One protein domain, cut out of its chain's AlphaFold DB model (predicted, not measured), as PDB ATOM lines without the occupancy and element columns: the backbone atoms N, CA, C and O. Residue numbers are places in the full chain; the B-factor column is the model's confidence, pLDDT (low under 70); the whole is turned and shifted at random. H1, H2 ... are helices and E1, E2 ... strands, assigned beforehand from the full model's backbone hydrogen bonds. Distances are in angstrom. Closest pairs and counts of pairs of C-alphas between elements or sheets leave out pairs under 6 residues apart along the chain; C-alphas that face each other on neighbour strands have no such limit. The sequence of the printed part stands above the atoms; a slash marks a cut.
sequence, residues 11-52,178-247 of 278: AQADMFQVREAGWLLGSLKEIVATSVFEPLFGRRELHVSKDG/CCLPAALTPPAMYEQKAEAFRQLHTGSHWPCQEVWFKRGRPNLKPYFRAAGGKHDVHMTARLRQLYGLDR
ATOM      1  N   ALA A  11      -7.346 -26.553  -0.872       46.12
ATOM      2  CA  ALA A  11      -8.366 -25.936  -0.043       46.12
ATOM      3  C   ALA A  11      -8.725 -26.747   1.225       46.12
ATOM      4  O   ALA A  11      -9.513 -26.263   2.035       46.12
ATOM      5  N   GLN A  12      -8.206 -27.970   1.417       51.00
ATOM      6  CA  GLN A  12      -8.490 -28.747   2.630       51.00
ATOM      7  C   GLN A  12      -7.844 -28.123   3.873       51.00
ATOM      8  O   GLN A  12      -6.697 -27.674   3.843       51.00
ATOM      9  N   ALA A  13      -8.598 -28.128   4.974       67.31
ATOM     10  CA  ALA A  13      -8.090 -27.793   6.296       67.31
ATOM     11  C   ALA A  13      -6.909 -28.713   6.643       67.31
ATOM     12  O   ALA A  13      -6.994 -29.929   6.489       67.31
ATOM     13  N   ASP A  14      -5.815 -28.114   7.095       83.56
ATOM     14  CA  ASP A  14      -4.627 -28.798   7.614       83.56
ATOM     15  C   ASP A  14      -4.858 -29.339   9.031       83.56
ATOM     16  O   ASP A  14      -4.131 -30.222   9.474       83.56
ATOM     17  N   MET A  15      -5.886 -28.848   9.727       87.62
ATOM     18  CA  MET A  15      -6.336 -29.342  11.025       87.62
ATOM     19  C   MET A  15      -7.291 -30.542  10.898       87.62
ATOM     20  O   MET A  15      -8.430 -30.413  10.438       87.62
ATOM     21  N   PHE A  16      -6.857 -31.698  11.399       89.12
ATOM     22  CA  PHE A  16      -7.589 -32.965  11.421       89.12
ATOM     23  C   PHE A  16      -8.345 -33.151  12.736       89.12
ATOM     24  O   PHE A  16      -8.043 -34.028  13.534       89.12
ATOM     25  N   GLN A  17      -9.379 -32.340  12.933       88.44
ATOM     26  CA  GLN A  17     -10.348 -32.473  14.029       88.44
ATOM     27  C   GLN A  17     -11.610 -33.207  13.556       88.44
ATOM     28  O   GLN A  17     -12.734 -32.740  13.722       88.44
ATOM     29  N   VAL A  18     -11.413 -34.327  12.862       88.00
ATOM     30  CA  VAL A  18     -12.482 -35.176  12.309       88.00
ATOM     31  C   VAL A  18     -12.647 -36.430  13.154       88.00
ATOM     32  O   VAL A  18     -11.744 -36.756  13.921       88.00
ATOM     33  N   ARG A  19     -13.771 -37.144  13.011       87.88
ATOM     34  CA  ARG A  19     -14.001 -38.456  13.649       87.88
ATOM     35  C   ARG A  19     -12.753 -39.354  13.548       87.88
ATOM     36  O   ARG A  19     -12.061 -39.313  12.536       87.88
ATOM     37  N   GLU A  20     -12.486 -40.149  14.583       90.75
ATOM     38  CA  GLU A  20     -11.346 -41.078  14.716       90.75
ATOM     39  C   GLU A  20      -9.976 -40.432  14.986       90.75
ATOM     40  O   GLU A  20      -9.141 -41.058  15.635       90.75
ATOM     41  N   ALA A  21      -9.736 -39.180  14.577       92.06
ATOM     42  CA  ALA A  21      -8.426 -38.532  14.723       92.06
ATOM     43  C   ALA A  21      -7.912 -38.480  16.178       92.06
ATOM     44  O   ALA A  21      -6.725 -38.705  16.412       92.06
ATOM     45  N   GLY A  22      -8.808 -38.274  17.153       93.62
ATOM     46  CA  GLY A  22      -8.489 -38.231  18.589       93.62
ATOM     47  C   GLY A  22      -7.896 -39.517  19.171       93.62
ATOM     48  O   GLY A  22      -7.238 -39.505  20.218       93.62
ATOM     49  N   TRP A  23      -8.095 -40.623  18.462       94.38
ATOM     50  CA  TRP A  23      -7.727 -41.976  18.866       94.38
ATOM     51  C   TRP A  23      -6.428 -42.453  18.215       94.38
ATOM     52  O   TRP A  23      -5.947 -43.548  18.492       94.38
ATOM     53  N   LEU A  24      -5.831 -41.625  17.357       93.00
ATOM     54  CA  LEU A  24      -4.531 -41.900  16.760       93.00
ATOM     55  C   LEU A  24      -3.397 -41.527  17.715       93.00
ATOM     56  O   LEU A  24      -3.596 -40.841  18.718       93.00
ATOM     57  N   LEU A  25      -2.177 -41.945  17.368       94.00
ATOM     58  CA  LEU A  25      -0.948 -41.576  18.082       94.00
ATOM     59  C   LEU A  25      -0.936 -42.013  19.562       94.00
ATOM     60  O   LEU A  25      -0.348 -41.330  20.395       94.00
ATOM     61  N   GLY A  26      -1.564 -43.151  19.889       94.94
ATOM     62  CA  GLY A  26      -1.642 -43.680  21.259       94.94
ATOM     63  C   GLY A  26      -0.275 -43.782  21.946       94.94
ATOM     64  O   GLY A  26      -0.077 -43.189  22.999       94.94
ATOM     65  N   SER A  27       0.716 -44.410  21.309       95.31
ATOM     66  CA  SER A  27       2.063 -44.523  21.895       95.31
ATOM     67  C   SER A  27       2.711 -43.160  22.172       95.31
ATOM     68  O   SER A  27       3.395 -42.992  23.176       95.31
ATOM     69  N   LEU A  28       2.465 -42.149  21.326       96.94
ATOM     70  CA  LEU A  28       2.957 -40.791  21.577       96.94
ATOM     71  C   LEU A  28       2.250 -40.152  22.780       96.94
ATOM     72  O   LEU A  28       2.900 -39.464  23.561       96.94
ATOM     73  N   LYS A  29       0.945 -40.396  22.955       97.69
ATOM     74  CA  LYS A  29       0.194 -39.933  24.130       97.69
ATOM     75  C   LYS A  29       0.751 -40.519  25.425       97.69
ATOM     76  O   LYS A  29       0.931 -39.769  26.374       97.69
ATOM     77  N   GLU A  30       1.086 -41.809  25.455       97.81
ATOM     78  CA  GLU A  30       1.727 -42.430  26.626       97.81
ATOM     79  C   GLU A  30       3.103 -41.825  26.921       97.81
ATOM     80  O   GLU A  30       3.392 -41.483  28.070       97.81
ATOM     81  N   ILE A  31       3.933 -41.641  25.886       97.56
ATOM     82  CA  ILE A  31       5.264 -41.033  26.018       97.56
ATOM     83  C   ILE A  31       5.154 -39.609  26.566       97.56
ATOM     84  O   ILE A  31       5.885 -39.251  27.485       97.56
ATOM     85  N   VAL A  32       4.245 -38.793  26.029       98.06
ATOM     86  CA  VAL A  32       4.067 -37.394  26.444       98.06
ATOM     87  C   VAL A  32       3.451 -37.298  27.837       98.06
ATOM     88  O   VAL A  32       3.894 -36.469  28.629       98.06
ATOM     89  N   ALA A  33       2.481 -38.156  28.171       98.25
ATOM     90  CA  ALA A  33       1.954 -38.237  29.528       98.25
ATOM     91  C   ALA A  33       3.100 -38.500  30.515       98.25
ATOM     92  O   ALA A  33       3.349 -37.669  31.383       98.25
ATOM     93  N   THR A  34       3.870 -39.565  30.286       98.12
ATOM     94  CA  THR A  34       4.947 -40.009  31.185       98.12
ATOM     95  C   THR A  34       6.107 -39.019  31.275       98.12
ATOM     96  O   THR A  34       6.591 -38.719  32.359       98.12
ATOM     97  N   SER A  35       6.588 -38.504  30.141       97.62
ATOM     98  CA  SER A  35       7.826 -37.708  30.108       97.62
ATOM     99  C   SER A  35       7.619 -36.211  30.338       97.62
ATOM    100  O   SER A  35       8.578 -35.521  30.672       97.62
ATOM    101  N   VAL A  36       6.394 -35.702  30.165       98.12
ATOM    102  CA  VAL A  36       6.099 -34.265  30.270       98.12
ATOM    103  C   VAL A  36       5.087 -33.984  31.369       98.12
ATOM    104  O   VAL A  36       5.366 -33.198  32.271       98.12
ATOM    105  N   PHE A  37       3.910 -34.604  31.307       98.38
ATOM    106  CA  PHE A  37       2.799 -34.203  32.169       98.38
ATOM    107  C   PHE A  37       2.826 -34.839  33.560       98.38
ATOM    108  O   PHE A  37       2.391 -34.193  34.510       98.38
ATOM    109  N   GLU A  38       3.346 -36.057  33.712       98.00
ATOM    110  CA  GLU A  38       3.495 -36.673  35.034       98.00
ATOM    111  C   GLU A  38       4.455 -35.866  35.923       98.00
ATOM    112  O   GLU A  38       4.048 -35.512  37.032       98.00
ATOM    113  N   PRO A  39       5.654 -35.452  35.452       97.88
ATOM    114  CA  PRO A  39       6.497 -34.514  36.189       97.88
ATOM    115  C   PRO A  39       5.832 -33.151  36.403       97.88
ATOM    116  O   PRO A  39       5.926 -32.598  37.494       97.88
ATOM    117  N   LEU A  40       5.132 -32.617  35.391       97.06
ATOM    118  CA  LEU A  40       4.478 -31.305  35.478       97.06
ATOM    119  C   LEU A  40       3.427 -31.243  36.594       97.06
ATOM    120  O   LEU A  40       3.296 -30.216  37.254       97.06
ATOM    121  N   PHE A  41       2.671 -32.324  36.791       96.44
ATOM    122  CA  PHE A  41       1.634 -32.409  37.822       96.44
ATOM    123  C   PHE A  41       2.076 -33.163  39.081       96.44
ATOM    124  O   PHE A  41       1.276 -33.296  40.007       96.44
ATOM    125  N   GLY A  42       3.309 -33.675  39.113       97.19
ATOM    126  CA  GLY A  42       3.831 -34.493  40.206       97.19
ATOM    127  C   GLY A  42       3.049 -35.788  40.434       97.19
ATOM    128  O   GLY A  42       2.961 -36.247  41.570       97.19
ATOM    129  N   ARG A  43       2.413 -36.349  39.392       95.62
ATOM    130  CA  ARG A  43       1.538 -37.518  39.546       95.62
ATOM    131  C   ARG A  43       1.323 -38.322  38.270       95.62
ATOM    132  O   ARG A  43       1.299 -37.762  37.177       95.62
ATOM    133  N   ARG A  44       1.061 -39.621  38.429       96.38
ATOM    134  CA  ARG A  44       0.826 -40.562  37.322       96.38
ATOM    135  C   ARG A  44      -0.616 -40.535  36.810       96.38
ATOM    136  O   ARG A  44      -0.875 -40.817  35.638       96.38
ATOM    137  N   GLU A  45      -1.571 -40.216  37.674       97.50
ATOM    138  CA  GLU A  45      -3.002 -40.315  37.401       97.50
ATOM    139  C   GLU A  45      -3.467 -39.112  36.583       97.50
ATOM    140  O   GLU A  45      -3.870 -38.064  37.099       97.50
ATOM    141  N   LEU A  46      -3.396 -39.276  35.269       98.19
ATOM    142  CA  LEU A  46      -3.730 -38.260  34.285       98.19
ATOM    143  C   LEU A  46      -4.841 -38.757  33.367       98.19
ATOM    144  O   LEU A  46      -4.943 -39.947  33.076       98.19
ATOM    145  N   HIS A  47      -5.638 -37.836  32.846       98.44
ATOM    146  CA  HIS A  47      -6.390 -38.067  31.624       98.44
ATOM    147  C   HIS A  47      -5.778 -37.279  30.474       98.44
ATOM    148  O   HIS A  47      -5.254 -36.187  30.686       98.44
ATOM    149  N   VAL A  48      -5.887 -37.815  29.259       98.12
ATOM    150  CA  VAL A  48      -5.394 -37.227  28.011       98.12
ATOM    151  C   VAL A  48      -6.546 -36.729  27.134       98.12
ATOM    152  O   VAL A  48      -7.639 -37.308  27.098       98.12
ATOM    153  N   SER A  49      -6.307 -35.636  26.414       97.06
ATOM    154  CA  SER A  49      -7.240 -35.104  25.427       97.06
ATOM    155  C   SER A  49      -7.392 -36.044  24.228       97.06
ATOM    156  O   SER A  49      -6.503 -36.826  23.873       97.06
ATOM    157  N   LYS A  50      -8.553 -35.956  23.576       95.62
ATOM    158  CA  LYS A  50      -8.864 -36.681  22.331       95.62
ATOM    159  C   LYS A  50      -8.781 -35.737  21.138       95.62
ATOM    160  O   LYS A  50      -9.643 -35.780  20.264       95.62
ATOM    161  N   ASP A  51      -7.776 -34.871  21.151       92.38
ATOM    162  CA  ASP A  51      -7.576 -33.866  20.116       92.38
ATOM    163  C   ASP A  51      -7.005 -34.488  18.837       92.38
ATOM    164  O   ASP A  51      -6.460 -35.595  18.829       92.38
ATOM    165  N   GLY A  52      -7.160 -33.763  17.741       93.00
ATOM    166  CA  GLY A  52      -6.643 -34.130  16.443       93.00
ATOM    167  C   GLY A  52      -5.152 -33.847  16.278       93.00
ATOM    168  O   GLY A  52      -4.347 -33.789  17.207       93.00
ATOM    169  N   CYS A 178      -2.941 -32.840  25.295       96.69
ATOM    170  CA  CYS A 178      -3.028 -32.218  26.603       96.69
ATOM    171  C   CYS A 178      -3.299 -33.301  27.638       96.69
ATOM    172  O   CYS A 178      -4.097 -34.201  27.371       96.69
ATOM    173  N   CYS A 179      -2.696 -33.197  28.819       98.06
ATOM    174  CA  CYS A 179      -3.093 -34.009  29.962       98.06
ATOM    175  C   CYS A 179      -3.517 -33.118  31.127       98.06
ATOM    176  O   CYS A 179      -3.037 -31.998  31.264       98.06
ATOM    177  N   LEU A 180      -4.420 -33.624  31.960       97.50
ATOM    178  CA  LEU A 180      -4.807 -33.023  33.235       97.50
ATOM    179  C   LEU A 180      -4.929 -34.131  34.286       97.50
ATOM    180  O   LEU A 180      -5.220 -35.271  33.914       97.50
ATOM    181  N   PRO A 181      -4.755 -33.826  35.584       97.56
ATOM    182  CA  PRO A 181      -5.011 -34.781  36.655       97.56
ATOM    183  C   PRO A 181      -6.374 -35.463  36.511       97.56
ATOM    184  O   PRO A 181      -7.402 -34.796  36.383       97.56
ATOM    185  N   ALA A 182      -6.397 -36.796  36.571       97.38
ATOM    186  CA  ALA A 182      -7.619 -37.584  36.404       97.38
ATOM    187  C   ALA A 182      -8.706 -37.185  37.420       97.38
ATOM    188  O   ALA A 182      -9.885 -37.129  37.068       97.38
ATOM    189  N   ALA A 183      -8.296 -36.797  38.633       96.00
ATOM    190  CA  ALA A 183      -9.158 -36.308  39.712       96.00
ATOM    191  C   ALA A 183     -10.000 -35.067  39.348       96.00
ATOM    192  O   ALA A 183     -11.024 -34.825  39.981       96.00
ATOM    193  N   LEU A 184      -9.614 -34.298  38.321       96.06
ATOM    194  CA  LEU A 184     -10.408 -33.169  37.819       96.06
ATOM    195  C   LEU A 184     -11.580 -33.610  36.930       96.06
ATOM    196  O   LEU A 184     -12.362 -32.774  36.484       96.06
ATOM    197  N   THR A 185     -11.704 -34.905  36.634       96.81
ATOM    198  CA  THR A 185     -12.782 -35.453  35.806       96.81
ATOM    199  C   THR A 185     -13.992 -35.779  36.674       96.81
ATOM    200  O   THR A 185     -13.915 -36.701  37.489       96.81
ATOM    201  N   PRO A 186     -15.135 -35.095  36.487       96.00
ATOM    202  CA  PRO A 186     -16.338 -35.404  37.245       96.00
ATOM    203  C   PRO A 186     -16.786 -36.854  37.007       96.00
ATOM    204  O   PRO A 186     -16.713 -37.323  35.867       96.00
ATOM    205  N   PRO A 187     -17.319 -37.568  38.018       94.75
ATOM    206  CA  PRO A 187     -17.772 -38.950  37.851       94.75
ATOM    207  C   PRO A 187     -18.764 -39.146  36.696       94.75
ATOM    208  O   PRO A 187     -18.637 -40.109  35.944       94.75
ATOM    209  N   ALA A 188     -19.679 -38.192  36.494       94.75
ATOM    210  CA  ALA A 188     -20.659 -38.212  35.404       94.75
ATOM    211  C   ALA A 188     -20.032 -38.137  33.993       94.75
ATOM    212  O   ALA A 188     -20.681 -38.468  33.006       94.75
ATOM    213  N   MET A 189     -18.768 -37.717  33.873       96.44
ATOM    214  CA  MET A 189     -18.084 -37.601  32.582       96.44
ATOM    215  C   MET A 189     -17.629 -38.958  32.024       96.44
ATOM    216  O   MET A 189     -17.391 -39.085  30.825       96.44
ATOM    217  N   TYR A 190     -17.513 -39.993  32.861       96.56
ATOM    218  CA  TYR A 190     -16.988 -41.298  32.440       96.56
ATOM    219  C   TYR A 190     -17.907 -42.021  31.447       96.56
ATOM    220  O   TYR A 190     -17.423 -42.660  30.516       96.56
ATOM    221  N   GLU A 191     -19.224 -41.852  31.565       96.88
ATOM    222  CA  GLU A 191     -20.169 -42.380  30.573       96.88
ATOM    223  C   GLU A 191     -19.973 -41.718  29.203       96.88
ATOM    224  O   GLU A 191     -19.966 -42.393  28.171       96.88
ATOM    225  N   GLN A 192     -19.723 -40.404  29.183       97.31
ATOM    226  CA  GLN A 192     -19.443 -39.668  27.948       97.31
ATOM    227  C   GLN A 192     -18.093 -40.073  27.345       97.31
ATOM    228  O   GLN A 192     -17.975 -40.183  26.128       97.31
ATOM    229  N   LYS A 193     -17.088 -40.369  28.175       97.38
ATOM    230  CA  LYS A 193     -15.801 -40.928  27.728       97.38
ATOM    231  C   LYS A 193     -15.968 -42.295  27.071       97.38
ATOM    232  O   LYS A 193     -15.398 -42.537  26.005       97.38
ATOM    233  N   ALA A 194     -16.788 -43.161  27.663       96.38
ATOM    234  CA  ALA A 194     -17.115 -44.460  27.089       96.38
ATOM    235  C   ALA A 194     -17.873 -44.325  25.754       96.38
ATOM    236  O   ALA A 194     -17.563 -45.043  24.803       96.38
ATOM    237  N   GLU A 195     -18.824 -43.388  25.642       95.69
ATOM    238  CA  GLU A 195     -19.488 -43.070  24.365       95.69
ATOM    239  C   GLU A 195     -18.491 -42.551  23.325       95.69
ATOM    240  O   GLU A 195     -18.475 -43.036  22.192       95.69
ATOM    241  N   ALA A 196     -17.612 -41.622  23.719       95.25
ATOM    242  CA  ALA A 196     -16.586 -41.083  22.841       95.25
ATOM    243  C   ALA A 196     -15.720 -42.200  22.253       95.25
ATOM    244  O   ALA A 196     -15.423 -42.163  21.060       95.25
ATOM    245  N   PHE A 197     -15.368 -43.213  23.049       95.12
ATOM    246  CA  PHE A 197     -14.639 -44.382  22.562       95.12
ATOM    247  C   PHE A 197     -15.481 -45.257  21.639       95.12
ATOM    248  O   PHE A 197     -15.047 -45.557  20.529       95.12
ATOM    249  N   ARG A 198     -16.707 -45.622  22.036       92.19
ATOM    250  CA  ARG A 198     -17.583 -46.478  21.215       92.19
ATOM    251  C   ARG A 198     -17.850 -45.887  19.830       92.19
ATOM    252  O   ARG A 198     -17.896 -46.633  18.854       92.19
ATOM    253  N   GLN A 199     -17.986 -44.565  19.730       91.19
ATOM    254  CA  GLN A 199     -18.225 -43.873  18.457       91.19
ATOM    255  C   GLN A 199     -16.971 -43.334  17.777       91.19
ATOM    256  O   GLN A 199     -17.055 -42.875  16.629       91.19
ATOM    257  N   LEU A 200     -15.826 -43.381  18.457       92.19
ATOM    258  CA  LEU A 200     -14.579 -42.744  18.049       92.19
ATOM    259  C   LEU A 200     -14.737 -41.232  17.806       92.19
ATOM    260  O   LEU A 200     -14.283 -40.685  16.794       92.19
ATOM    261  N   HIS A 201     -15.402 -40.539  18.732       93.88
ATOM    262  CA  HIS A 201     -15.499 -39.081  18.717       93.88
ATOM    263  C   HIS A 201     -14.133 -38.442  18.971       93.88
ATOM    264  O   HIS A 201     -13.414 -38.828  19.891       93.88
ATOM    265  N   THR A 202     -13.790 -37.444  18.160       93.56
ATOM    266  CA  THR A 202     -12.628 -36.580  18.398       93.56
ATOM    267  C   THR A 202     -13.088 -35.400  19.239       93.56
ATOM    268  O   THR A 202     -14.061 -34.720  18.892       93.56
ATOM    269  N   GLY A 203     -12.415 -35.209  20.369       93.12
ATOM    270  CA  GLY A 203     -12.703 -34.170  21.346       93.12
ATOM    271  C   GLY A 203     -11.827 -32.937  21.160       93.12
ATOM    272  O   GLY A 203     -10.969 -32.901  20.284       93.12
ATOM    273  N   SER A 204     -12.047 -31.937  22.005       93.38
ATOM    274  CA  SER A 204     -11.203 -30.749  22.120       93.38
ATOM    275  C   SER A 204      -9.919 -31.023  22.919       93.38
ATOM    276  O   SER A 204      -9.620 -32.160  23.299       93.38
ATOM    277  N   HIS A 205      -9.176 -29.955  23.216       93.88
ATOM    278  CA  HIS A 205      -7.984 -29.994  24.055       93.88
ATOM    279  C   HIS A 205      -8.273 -30.383  25.519       93.88
ATOM    280  O   HIS A 205      -7.335 -30.718  26.233       93.88
ATOM    281  N   TRP A 206      -9.530 -30.372  25.988       95.88
ATOM    282  CA  TRP A 206      -9.884 -30.677  27.381       95.88
ATOM    283  C   TRP A 206      -9.824 -32.185  27.691       95.88
ATOM    284  O   TRP A 206     -10.626 -32.950  27.156       95.88
ATOM    285  N   PRO A 207      -8.957 -32.649  28.611       96.44
ATOM    286  CA  PRO A 207      -8.900 -34.067  28.979       96.44
ATOM    287  C   PRO A 207     -10.024 -34.507  29.923       96.44
ATOM    288  O   PRO A 207     -10.439 -35.666  29.901       96.44
ATOM    289  N   CYS A 208     -10.537 -33.592  30.748       95.81
ATOM    290  CA  CYS A 208     -11.514 -33.875  31.810       95.81
ATOM    291  C   CYS A 208     -12.962 -33.530  31.426       95.81
ATOM    292  O   CYS A 208     -13.860 -33.630  32.259       95.81
ATOM    293  N   GLN A 209     -13.191 -33.126  30.174       94.44
ATOM    294  CA  GLN A 209     -14.501 -32.782  29.623       94.44
ATOM    295  C   GLN A 209     -14.676 -33.444  28.257       94.44
ATOM    296  O   GLN A 209     -13.696 -33.767  27.590       94.44
ATOM    297  N   GLU A 210     -15.920 -33.613  27.822       93.62
ATOM    298  CA  GLU A 210     -16.244 -34.164  26.509       93.62
ATOM    299  C   GLU A 210     -16.937 -33.100  25.652       93.62
ATOM    300  O   GLU A 210     -18.134 -32.850  25.752       93.62
ATOM    301  N   VAL A 211     -16.145 -32.446  24.797       91.44
ATOM    302  CA  VAL A 211     -16.619 -31.496  23.782       91.44
ATOM    303  C   VAL A 211     -16.169 -32.014  22.427       91.44
ATOM    304  O   VAL A 211     -14.972 -32.042  22.148       91.44
ATOM    305  N   TRP A 212     -17.109 -32.461  21.593       91.81
ATOM    306  CA  TRP A 212     -16.784 -33.181  20.360       91.81
ATOM    307  C   TRP A 212     -16.909 -32.316  19.115       91.81
ATOM    308  O   TRP A 212     -17.890 -31.592  18.914       91.81
ATOM    309  N   PHE A 213     -15.942 -32.466  18.216       86.44
ATOM    310  CA  PHE A 213     -16.017 -31.841  16.908       86.44
ATOM    311  C   PHE A 213     -17.050 -32.554  16.036       86.44
ATOM    312  O   PHE A 213     -17.017 -33.767  15.844       86.44
ATOM    313  N   LYS A 214     -17.944 -31.771  15.426       80.44
ATOM    314  CA  LYS A 214     -18.935 -32.266  14.456       80.44
ATOM    315  C   LYS A 214     -18.395 -32.299  13.017       80.44
ATOM    316  O   LYS A 214     -19.163 -32.417  12.066       80.44
ATOM    317  N   ARG A 215     -17.077 -32.153  12.832       68.25
ATOM    318  CA  ARG A 215     -16.435 -32.143  11.511       68.25
ATOM    319  C   ARG A 215     -16.301 -33.567  10.973       68.25
ATOM    320  O   ARG A 215     -15.751 -34.453  11.620       68.25
ATOM    321  N   GLY A 216     -16.764 -33.770   9.747       62.56
ATOM    322  CA  GLY A 216     -16.639 -35.040   9.043       62.56
ATOM    323  C   GLY A 216     -17.588 -35.116   7.856       62.56
ATOM    324  O   GLY A 216     -18.504 -34.308   7.721       62.56
ATOM    325  N   ARG A 217     -17.366 -36.099   6.981       64.12
ATOM    326  CA  ARG A 217     -18.358 -36.486   5.976       64.12
ATOM    327  C   ARG A 217     -19.207 -37.593   6.604       64.12
ATOM    328  O   ARG A 217     -18.671 -38.685   6.770       64.12
ATOM    329  N   PRO A 218     -20.485 -37.353   6.952       60.56
ATOM    330  CA  PRO A 218     -21.309 -38.340   7.661       60.56
ATOM    331  C   PRO A 218     -21.437 -39.671   6.904       60.56
ATOM    332  O   PRO A 218     -21.621 -40.714   7.516       60.56
ATOM    333  N   ASN A 219     -21.256 -39.640   5.580       67.12
ATOM    334  CA  ASN A 219     -21.351 -40.806   4.704       67.12
ATOM    335  C   ASN A 219     -20.026 -41.572   4.530       67.12
ATOM    336  O   ASN A 219     -19.989 -42.559   3.796       67.12
ATOM    337  N   LEU A 220     -18.924 -41.123   5.143       70.38
ATOM    338  CA  LEU A 220     -17.664 -41.860   5.096       70.38
ATOM    339  C   LEU A 220     -17.708 -42.977   6.142       70.38
ATOM    340  O   LEU A 220     -17.929 -42.719   7.326       70.38
ATOM    341  N   LYS A 221     -17.502 -44.221   5.703       77.12
ATOM    342  CA  LYS A 221     -17.396 -45.352   6.628       77.12
ATOM    343  C   LYS A 221     -16.169 -45.145   7.533       77.12
ATOM    344  O   LYS A 221     -15.108 -44.839   6.986       77.12
ATOM    345  N   PRO A 222     -16.304 -45.317   8.863       79.88
ATOM    346  CA  PRO A 222     -15.168 -45.317   9.783       79.88
ATOM    347  C   PRO A 222     -14.105 -46.310   9.317       79.88
ATOM    348  O   PRO A 222     -14.447 -47.424   8.898       79.88
ATOM    349  N   TYR A 223     -12.840 -45.898   9.348       85.69
ATOM    350  CA  TYR A 223     -11.732 -46.803   9.055       85.69
ATOM    351  C   TYR A 223     -11.420 -47.673  10.272       85.69
ATOM    352  O   TYR A 223     -11.234 -48.884  10.144       85.69
ATOM    353  N   PHE A 224     -11.398 -47.050  11.447       87.56
ATOM    354  CA  PHE A 224     -11.114 -47.681  12.720       87.56
ATOM    355  C   PHE A 224     -12.391 -48.155  13.415       87.56
ATOM    356  O   PHE A 224     -13.516 -47.741  13.118       87.56
ATOM    357  N   ARG A 225     -12.207 -49.066  14.368       84.75
ATOM    358  CA  ARG A 225     -13.259 -49.559  15.261       84.75
ATOM    359  C   ARG A 225     -12.796 -49.439  16.705       84.75
ATOM    360  O   ARG A 225     -11.602 -49.497  16.985       84.75
ATOM    361  N   ALA A 226     -13.745 -49.261  17.618       81.94
ATOM    362  CA  ALA A 226     -13.443 -49.231  19.046       81.94
ATOM    363  C   ALA A 226     -12.928 -50.598  19.535       81.94
ATOM    364  O   ALA A 226     -11.978 -50.656  20.304       81.94
ATOM    365  N   ALA A 227     -13.534 -51.695  19.066       79.12
ATOM    366  CA  ALA A 227     -13.107 -53.062  19.354       79.12
ATOM    367  C   ALA A 227     -13.676 -54.058  18.325       79.12
ATOM    368  O   ALA A 227     -14.720 -53.798  17.714       79.12
ATOM    369  N   GLY A 228     -13.043 -55.230  18.218       65.81
ATOM    370  CA  GLY A 228     -13.571 -56.420  17.551       65.81
ATOM    371  C   GLY A 228     -13.071 -56.673  16.125       65.81
ATOM    372  O   GLY A 228     -13.793 -57.309  15.354       65.81
ATOM    373  N   GLY A 229     -11.882 -56.206  15.722       67.62
ATOM    374  CA  GLY A 229     -11.381 -56.501  14.377       67.62
ATOM    375  C   GLY A 229      -9.982 -56.009  13.991       67.62
ATOM    376  O   GLY A 229      -9.197 -55.485  14.769       67.62
ATOM    377  N   LYS A 230      -9.674 -56.182  12.699       67.69
ATOM    378  CA  LYS A 230      -8.370 -55.888  12.068       67.69
ATOM    379  C   LYS A 230      -7.971 -54.398  12.084       67.69
ATOM    380  O   LYS A 230      -6.815 -54.081  11.826       67.69
ATOM    381  N   HIS A 231      -8.918 -53.501  12.358       81.75
ATOM    382  CA  HIS A 231      -8.733 -52.045  12.363       81.75
ATOM    383  C   HIS A 231      -9.099 -51.430  13.718       81.75
ATOM    384  O   HIS A 231      -9.605 -50.310  13.784       81.75
ATOM    385  N   ASP A 232      -8.895 -52.174  14.800       85.00
ATOM    386  CA  ASP A 232      -9.139 -51.648  16.135       85.00
ATOM    387  C   ASP A 232      -8.140 -50.541  16.475       85.00
ATOM    388  O   ASP A 232      -6.963 -50.586  16.097       85.00
ATOM    389  N   VAL A 233      -8.621 -49.530  17.193       86.81
ATOM    390  CA  VAL A 233      -7.744 -48.526  17.791       86.81
ATOM    391  C   VAL A 233      -6.784 -49.229  18.746       86.81
ATOM    392  O   VAL A 233      -7.200 -49.988  19.620       86.81
ATOM    393  N   HIS A 234      -5.491 -48.953  18.590       85.50
ATOM    394  CA  HIS A 234      -4.479 -49.468  19.503       85.50
ATOM    395  C   HIS A 234      -4.743 -48.971  20.929       85.50
ATOM    396  O   HIS A 234      -4.839 -47.766  21.160       85.50
ATOM    397  N   MET A 235      -4.850 -49.904  21.875       91.31
ATOM    398  CA  MET A 235      -5.300 -49.606  23.226       91.31
ATOM    399  C   MET A 235      -4.576 -50.487  24.253       91.31
ATOM    400  O   MET A 235      -4.915 -51.654  24.439       91.31
ATOM    401  N   THR A 236      -3.566 -49.926  24.914       94.88
ATOM    402  CA  THR A 236      -2.888 -50.525  26.076       94.88
ATOM    403  C   THR A 236      -3.705 -50.280  27.350       94.88
ATOM    404  O   THR A 236      -4.559 -49.394  27.375       94.88
ATOM    405  N   ALA A 237      -3.417 -50.996  28.443       95.31
ATOM    406  CA  ALA A 237      -4.031 -50.706  29.747       95.31
ATOM    407  C   ALA A 237      -3.798 -49.244  30.178       95.31
ATOM    408  O   ALA A 237      -4.723 -48.550  30.596       95.31
ATOM    409  N   ARG A 238      -2.577 -48.734  29.967       95.62
ATOM    410  CA  ARG A 238      -2.222 -47.347  30.279       95.62
ATOM    411  C   ARG A 238      -3.007 -46.342  29.432       95.62
ATOM    412  O   ARG A 238      -3.487 -45.350  29.972       95.62
ATOM    413  N   LEU A 239      -3.208 -46.593  28.139       96.81
ATOM    414  CA  LEU A 239      -4.054 -45.736  27.303       96.81
ATOM    415  C   LEU A 239      -5.512 -45.746  27.744       96.81
ATOM    416  O   LEU A 239      -6.149 -44.697  27.708       96.81
ATOM    417  N   ARG A 240      -6.044 -46.887  28.195       97.12
ATOM    418  CA  ARG A 240      -7.416 -46.951  28.722       97.12
ATOM    419  C   ARG A 240      -7.580 -46.068  29.952       97.12
ATOM    420  O   ARG A 240      -8.552 -45.317  30.010       97.12
ATOM    421  N   GLN A 241      -6.609 -46.088  30.865       97.75
ATOM    422  CA  GLN A 241      -6.564 -45.168  32.006       97.75
ATOM    423  C   GLN A 241      -6.449 -43.707  31.550       97.75
ATOM    424  O   GLN A 241      -7.249 -42.871  31.957       97.75
ATOM    425  N   LEU A 242      -5.514 -43.387  30.645       97.88
ATOM    426  CA  LEU A 242      -5.339 -42.023  30.128       97.88
ATOM    427  C   LEU A 242      -6.604 -41.505  29.428       97.88
ATOM    428  O   LEU A 242      -6.964 -40.342  29.570       97.88
ATOM    429  N   TYR A 243      -7.330 -42.338  28.690       97.56
ATOM    430  CA  TYR A 243      -8.590 -41.926  28.071       97.56
ATOM    431  C   TYR A 243      -9.767 -41.856  29.058       97.56
ATOM    432  O   TYR A 243     -10.828 -41.336  28.696       97.56
ATOM    433  N   GLY A 244      -9.578 -42.323  30.297       96.94
ATOM    434  CA  GLY A 244     -10.610 -42.440  31.324       96.94
ATOM    435  C   GLY A 244     -11.666 -43.491  30.983       96.94
ATOM    436  O   GLY A 244     -12.838 -43.308  31.305       96.94
ATOM    437  N   LEU A 245     -11.265 -44.550  30.273       96.44
ATOM    438  CA  LEU A 245     -12.090 -45.734  30.009       96.44
ATOM    439  C   LEU A 245     -12.032 -46.717  31.173       96.44
ATOM    440  O   LEU A 245     -13.044 -47.326  31.503       96.44
ATOM    441  N   ASP A 246     -10.863 -46.804  31.801       96.31
ATOM    442  CA  ASP A 246     -10.652 -47.528  33.046       96.31
ATOM    443  C   ASP A 246     -10.332 -46.513  34.150       96.31
ATOM    444  O   ASP A 246      -9.773 -45.440  33.890       96.31
ATOM    445  N   ARG A 247     -10.739 -46.824  35.382       94.56
ATOM    446  CA  ARG A 247     -10.382 -46.024  36.556       94.56
ATOM    447  C   ARG A 247      -8.928 -46.307  36.942       94.56
ATOM    448  O   ARG A 247      -8.366 -47.329  36.561       94.56
TER     449      ARG A 247
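AT A GLANCE: This is residues 11 to 52 and 178 to 247 of the 278 residues of the protein "Hypothetical protein" of Haptolina ericina (UniProt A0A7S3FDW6). With little regular structure, this loop-rich body sets the small antiparallel sheet E1 E2 between kinked H1 and H2, with H3 packing on E1 and H1. The 112 printed residues hold, in order, H1, E1, E2, H2, H3: mostly helix, only 40 residues in named elements. It is compact, radius of gyration of the C-alphas 13.8 A, spanning 43 by 34 by 26 A.

IN THESE COORDINATES: H1, residues 26 to 41, starts at C-alpha (-1.642, -43.680, 21.259), spans 20.3 A and kinks 37 degrees near residue 33. E1 is 46 to 48, E2 179 to 181, H2 189 to 199 and H3 237 to 243, ending at C-alpha (-8.590, -41.926, 28.071).

HOW THE PARTS SIT: N 47 of E1 and O 180 of E2 are 2.8 A apart. H1 touches H3 with residues 26 to 30 alone; the closest C-alphas, Glu 30 and Leu 239, are 6.7 A apart. H1 and H2 are apart. Every O i to N i+4 pair is within hydrogen-bond range in H2 and H3, 10 of 12 in H1.

THE WHOLE: Residues 53 to 177 are cut out, C-alphas 52 and 178 being 11.0 A apart. The link H2 to H3 is long. Residues 11 to 13, 215 to 219 and 228 to 230 have pLDDT under 70.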